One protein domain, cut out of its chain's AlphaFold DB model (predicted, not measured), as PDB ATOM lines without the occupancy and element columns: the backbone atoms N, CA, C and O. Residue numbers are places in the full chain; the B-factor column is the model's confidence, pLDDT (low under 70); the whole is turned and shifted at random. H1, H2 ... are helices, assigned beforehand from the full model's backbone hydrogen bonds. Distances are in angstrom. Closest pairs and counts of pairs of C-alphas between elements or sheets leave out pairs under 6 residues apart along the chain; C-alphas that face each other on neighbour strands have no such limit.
ATOM      1  N   MET A   2     -10.014  65.178 -62.554       54.00
ATOM      2  CA  MET A   2      -9.336  66.482 -62.418       54.00
ATOM      3  C   MET A   2      -8.011  66.374 -61.635       54.00
ATOM      4  O   MET A   2      -6.982  66.817 -62.130       54.00
ATOM      5  N   GLU A   3      -7.991  65.637 -60.516       59.72
ATOM      6  CA  GLU A   3      -6.769  65.371 -59.725       59.72
ATOM      7  C   GLU A   3      -5.654  64.676 -60.527       59.72
ATOM      8  O   GLU A   3      -4.468  64.937 -60.346       59.72
ATOM      9  N   THR A   4      -6.027  63.804 -61.468       64.75
ATOM     10  CA  THR A   4      -5.072  63.099 -62.336       64.75
ATOM     11  C   THR A   4      -4.420  64.019 -63.368       64.75
ATOM     12  O   THR A   4      -3.291  63.764 -63.778       64.75
ATOM     13  N   LEU A   5      -5.114  65.082 -63.788       63.31
ATOM     14  CA  LEU A   5      -4.593  66.067 -64.740       63.31
ATOM     15  C   LEU A   5      -3.661  67.069 -64.046       63.31
ATOM     16  O   LEU A   5      -2.611  67.396 -64.595       63.31
ATOM     17  N   GLU A   6      -3.987  67.484 -62.819       72.25
ATOM     18  CA  GLU A   6      -3.110  68.330 -61.997       72.25
ATOM     19  C   GLU A   6      -1.806  67.613 -61.625       72.25
ATOM     20  O   GLU A   6      -0.722  68.185 -61.753       72.25
ATOM     21  N   GLY A   7      -1.888  66.329 -61.256       77.62
ATOM     22  CA  GLY A   7      -0.702  65.512 -60.988       77.62
ATOM     23  C   GLY A   7       0.211  65.357 -62.210       77.62
ATOM     24  O   GLY A   7       1.435  65.403 -62.083       77.62
ATOM     25  N   LEU A   8      -0.370  65.231 -63.408       78.69
ATOM     26  CA  LEU A   8       0.388  65.144 -64.658       78.69
ATOM     27  C   LEU A   8       1.088  66.471 -64.995       78.69
ATOM     28  O   LEU A   8       2.244  66.469 -65.413       78.69
ATOM     29  N   ALA A   9       0.409  67.599 -64.783       83.38
ATOM     30  CA  ALA A   9       0.975  68.925 -65.014       83.38
ATOM     31  C   ALA A   9       2.153  69.214 -64.069       83.38
ATOM     32  O   ALA A   9       3.210  69.661 -64.515       83.38
ATOM     33  N   ALA A  10       2.007  68.884 -62.782       85.00
ATOM     34  CA  ALA A  10       3.081  69.018 -61.800       85.00
ATOM     35  C   ALA A  10       4.304  68.157 -62.160       85.00
ATOM     36  O   ALA A  10       5.445  68.607 -62.038       85.00
ATOM     37  N   LEU A  11       4.070  66.935 -62.656       83.00
ATOM     38  CA  LEU A  11       5.131  66.046 -63.120       83.00
ATOM     39  C   LEU A  11       5.877  66.627 -64.330       83.00
ATOM     40  O   LEU A  11       7.106  66.643 -64.330       83.00
ATOM     41  N   ASN A  12       5.156  67.128 -65.335       85.19
ATOM     42  CA  ASN A  12       5.769  67.729 -66.523       85.19
ATOM     43  C   ASN A  12       6.630  68.948 -66.160       85.19
ATOM     44  O   ASN A  12       7.772  69.045 -66.605       85.19
ATOM     45  N   HIS A  13       6.133  69.813 -65.275       86.25
ATOM     46  CA  HIS A  13       6.882  70.972 -64.791       86.25
ATOM     47  C   HIS A  13       8.164  70.570 -64.034       86.25
ATOM     48  O   HIS A  13       9.223  71.171 -64.212       86.25
ATOM     49  N   ALA A  14       8.113  69.518 -63.210       84.62
ATOM     50  CA  ALA A  14       9.302  69.002 -62.532       84.62
ATOM     51  C   ALA A  14      10.341  68.432 -63.517       84.62
ATOM     52  O   ALA A  14      11.545  68.641 -63.342       84.62
ATOM     53  N   VAL A  15       9.890  67.732 -64.562       82.00
ATOM     54  CA  VAL A  15      10.761  67.199 -65.622       82.00
ATOM     55  C   VAL A  15      11.464  68.333 -66.370       82.00
ATOM     56  O   VAL A  15      12.677  68.260 -66.583       82.00
ATOM     57  N   GLU A  16      10.739  69.399 -66.699       87.94
ATOM     58  CA  GLU A  16      11.283  70.595 -67.349       87.94
ATOM     59  C   GLU A  16      12.369  71.266 -66.511       87.94
ATOM     60  O   GLU A  16      13.457  71.530 -67.021       87.94
ATOM     61  N   LEU A  17      12.143  71.455 -65.209       84.25
ATOM     62  CA  LEU A  17      13.141  72.053 -64.315       84.25
ATOM     63  C   LEU A  17      14.435  71.230 -64.217       84.25
ATOM     64  O   LEU A  17      15.530  71.789 -64.160       84.25
ATOM     65  N   LEU A  18      14.331  69.899 -64.187       80.31
ATOM     66  CA  LEU A  18      15.487  69.007 -64.030       80.31
ATOM     67  C   LEU A  18      16.302  68.851 -65.321       80.31
ATOM     68  O   LEU A  18      17.534  68.694 -65.302       80.31
ATOM     69  N   THR A  19      15.610  68.835 -66.456       79.19
ATOM     70  CA  THR A  19      16.209  68.493 -67.751       79.19
ATOM     71  C   THR A  19      16.479  69.713 -68.625       79.19
ATOM     72  O   THR A  19      17.377  69.649 -69.463       79.19
ATOM     73  N   GLY A  20      15.768  70.821 -68.404       84.62
ATOM     74  CA  GLY A  20      15.761  71.989 -69.285       84.62
ATOM     75  C   GLY A  20      15.017  71.752 -70.604       84.62
ATOM     76  O   GLY A  20      15.171  72.556 -71.518       84.62
ATOM     77  N   LYS A  21      14.271  70.645 -70.723       85.44
ATOM     78  CA  LYS A  21      13.516  70.245 -71.916       85.44
ATOM     79  C   LYS A  21      12.082  69.888 -71.539       85.44
ATOM     80  O   LYS A  21      11.839  69.341 -70.463       85.44
ATOM     81  N   THR A  22      11.148  70.151 -72.441       89.50
ATOM     82  CA  THR A  22       9.743  69.758 -72.284       89.50
ATOM     83  C   THR A  22       9.575  68.241 -72.353       89.50
ATOM     84  O   THR A  22      10.377  67.518 -72.956       89.50
ATOM     85  N   ALA A  23       8.493  67.733 -71.755       83.81
ATOM     86  CA  ALA A  23       8.168  66.308 -71.818       83.81
ATOM     87  C   ALA A  23       7.983  65.811 -73.266       83.81
ATOM     88  O   ALA A  23       8.338  64.671 -73.568       83.81
ATOM     89  N   ASP A  24       7.474  66.657 -74.162       87.31
ATOM     90  CA  ASP A  24       7.288  66.320 -75.577       87.31
ATOM     91  C   ASP A  24       8.613  66.258 -76.338       87.31
ATOM     92  O   ASP A  24       8.838  65.323 -77.109       87.31
ATOM     93  N   GLU A  25       9.539  67.185 -76.088       85.56
ATOM     94  CA  GLU A  25      10.886  67.117 -76.666       85.56
ATOM     95  C   GLU A  25      11.603  65.837 -76.230       85.56
ATOM     96  O   GLU A  25      12.202  65.147 -77.055       85.56
ATOM     97  N   LEU A  26      11.487  65.458 -74.956       85.00
ATOM     98  CA  LEU A  26      12.055  64.210 -74.442       85.00
ATOM     99  C   LEU A  26      11.382  62.962 -75.027       85.00
ATOM    100  O   LEU A  26      12.039  61.938 -75.181       85.00
ATOM    101  N   ARG A  27      10.094  63.006 -75.375       84.25
ATOM    102  CA  ARG A  27       9.422  61.873 -76.037       84.25
ATOM    103  C   ARG A  27       9.863  61.705 -77.486       84.25
ATOM    104  O   ARG A  27       9.978  60.575 -77.953       84.25
ATOM    105  N   ASN A  28      10.111  62.814 -78.175       91.06
ATOM    106  CA  ASN A  28      10.440  62.827 -79.599       91.06
ATOM    107  C   ASN A  28      11.948  62.734 -79.877       91.06
ATOM    108  O   ASN A  28      12.344  62.417 -80.996       91.06
ATOM    109  N   THR A  29      12.797  62.972 -78.875       87.38
ATOM    110  CA  THR A  29      14.249  62.829 -79.020       87.38
ATOM    111  C   THR A  29      14.660  61.365 -78.835       87.38
ATOM    112  O   THR A  29      14.334  60.764 -77.809       87.38
ATOM    113  N   PRO A  30      15.445  60.774 -79.747       89.50
ATOM    114  CA  PRO A  30      16.027  59.452 -79.545       89.50
ATOM    115  C   PRO A  30      16.847  59.342 -78.245       89.50
ATOM    116  O   PRO A  30      17.636  60.223 -77.901       89.50
ATOM    117  N   ILE A  31      16.716  58.220 -77.525       82.69
ATOM    118  CA  ILE A  31      17.403  57.987 -76.234       82.69
ATOM    119  C   ILE A  31      18.930  58.143 -76.351       82.69
ATOM    120  O   ILE A  31      19.590  58.611 -75.423       82.69
ATOM    121  N   ASN A  32      19.514  57.758 -77.488       85.75
ATOM    122  CA  ASN A  32      20.951  57.884 -77.736       85.75
ATOM    123  C   ASN A  32      21.417  59.348 -77.837       85.75
ATOM    124  O   ASN A  32      22.549  59.634 -77.454       85.75
ATOM    125  N   GLU A  33      20.584  60.256 -78.340       86.81
ATOM    126  CA  GLU A  33      20.869  61.693 -78.405       86.81
ATOM    127  C   GLU A  33      20.701  62.336 -77.032       86.81
ATOM    128  O   GLU A  33      21.620  62.996 -76.552       86.81
ATOM    129  N   GLN A  34      19.614  62.017 -76.320       84.50
ATOM    130  CA  GLN A  34      19.419  62.472 -74.938       84.50
ATOM    131  C   GLN A  34      20.585  62.075 -74.033       84.50
ATOM    132  O   GLN A  34      21.064  62.866 -73.222       84.50
ATOM    133  N   ARG A  35      21.072  60.839 -74.185       83.81
ATOM    134  CA  ARG A  35      22.224  60.350 -73.434       83.81
ATOM    135  C   ARG A  35      23.476  61.174 -73.730       83.81
ATOM    136  O   ARG A  35      24.168  61.532 -72.783       83.81
ATOM    137  N   ARG A  36      23.760  61.484 -75.001       87.06
ATOM    138  CA  ARG A  36      24.922  62.310 -75.375       87.06
ATOM    139  C   ARG A  36      24.846  63.697 -74.748       87.06
ATOM    140  O   ARG A  36      25.835  64.137 -74.174       87.06
ATOM    141  N   ASP A  37      23.681  64.334 -74.793       86.44
ATOM    142  CA  ASP A  37      23.477  65.660 -74.200       86.44
ATOM    143  C   ASP A  37      23.731  65.647 -72.686       86.44
ATOM    144  O   ASP A  37      24.404  66.524 -72.140       86.44
ATOM    145  N   ILE A  38      23.225  64.623 -71.994       83.75
ATOM    146  CA  ILE A  38      23.406  64.463 -70.548       83.75
ATOM    147  C   ILE A  38      24.874  64.185 -70.207       83.75
ATOM    148  O   ILE A  38      25.403  64.774 -69.265       83.75
ATOM    149  N   GLU A  39      25.540  63.307 -70.958       87.69
ATOM    150  CA  GLU A  39      26.960  62.992 -70.771       87.69
ATOM    151  C   GLU A  39      27.844  64.222 -71.014       87.69
ATOM    152  O   GLU A  39      28.752  64.480 -70.220       87.69
ATOM    153  N   ALA A  40      27.534  65.021 -72.041       86.31
ATOM    154  CA  ALA A  40      28.209  66.283 -72.330       86.31
ATOM    155  C   ALA A  40      28.013  67.309 -71.202       86.31
ATOM    156  O   ALA A  40      28.976  67.939 -70.772       86.31
ATOM    157  N   ARG A  41      26.790  67.432 -70.666       82.56
ATOM    158  CA  ARG A  41      26.478  68.340 -69.547       82.56
ATOM    159  C   ARG A  41      27.167  67.933 -68.243       82.56
ATOM    160  O   ARG A  41      27.595  68.792 -67.481       82.56
ATOM    161  N   LEU A  42      27.235  66.634 -67.955       82.56
ATOM    162  CA  LEU A  42      27.781  66.112 -66.698       82.56
ATOM    163  C   LEU A  42      29.295  65.858 -66.745       82.56
ATOM    164  O   LEU A  42      29.881  65.561 -65.704       82.56
ATOM    165  N   GLY A  43      29.915  65.907 -67.929       86.06
ATOM    166  CA  GLY A  43      31.338  65.609 -68.121       86.06
ATOM    167  C   GLY A  43      31.723  64.167 -67.767       86.06
ATOM    168  O   GLY A  43      32.892  63.880 -67.522       86.06
ATOM    169  N   ARG A  44      30.747  63.253 -67.685       83.38
ATOM    170  CA  ARG A  44      30.956  61.848 -67.311       83.38
ATOM    171  C   ARG A  44      29.964  60.929 -68.025       83.38
ATOM    172  O   ARG A  44      28.808  61.317 -68.199       83.38
ATOM    173  N   PRO A  45      30.375  59.700 -68.387       83.56
ATOM    174  CA  PRO A  45      29.486  58.739 -69.024       83.56
ATOM    175  C   PRO A  45      28.346  58.335 -68.082       83.56
ATOM    176  O   PRO A  45      28.564  58.059 -66.898       83.56
ATOM    177  N   VAL A  46      27.131  58.251 -68.619       80.00
ATOM    178  CA  VAL A  46      25.953  57.771 -67.899       80.00
ATOM    179  C   VAL A  46      26.061  56.254 -67.810       80.00
ATOM    180  O   VAL A  46      25.973  55.540 -68.809       80.00
ATOM    181  N   ARG A  47      26.263  55.743 -66.592       73.12
ATOM    182  CA  ARG A  47      26.235  54.305 -66.309       73.12
ATOM    183  C   ARG A  47      24.840  53.924 -65.839       73.12
ATOM    184  O   ARG A  47      24.457  54.236 -64.716       73.12
TER     185      ARG A  47
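Overview. This is residues 2 to 47 of the 80 residues of an uncharacterized protein of Candidatus Hydrogenedens sp (UniProt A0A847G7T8). A long helix, H1, makes much of a loose rod; after it the chain folds back into the short H2, and H3 follows at the far end of the rod. Residues 2 to 10 of H1 stick out. The 46 printed residues hold three named helices, H1, H2 and H3 in chain order, and no named strand: all helix. The whole is loose, with a radius of gyration of the C-alphas of 12.9 A and spans of 40 by 18 by 17 A.

Along the chain. H1, residues 2 to 19, begins at C-alpha 2 (-9.336, 66.482, -62.418) and is 26.2 A long. H2 is residues 23 to 28, 8.8 A. H3, residues 31 to 42, 16.3 A, ends at C-alpha 42 (27.781, 66.112, -66.698).

Arrangement. H1, with residues 12 to 16 alone, only just touches H2, with 3 pairs of C-alphas within 8 A, the closest being Asn 12 and Ala 23 at 6.0 A. Their lines are only just about perpendicular, at 71 degrees. H2 and H3 are close but not clearly touching, the closest C-alphas being Leu 26 and Gln 34 at 7.6 A, at a steep tilt of 55 degrees, opposite ways. H1 and H3 are apart. In H1, H2 and H3 every O i to N i+4 pair is within hydrogen-bond range.

Size, cuts and confidence. The farthest C-alphas, Met 2 and Gly 43, are 41.1 A apart. The printed part has no cut, and both links are tight. Residues 2 to 5 have pLDDT under 70.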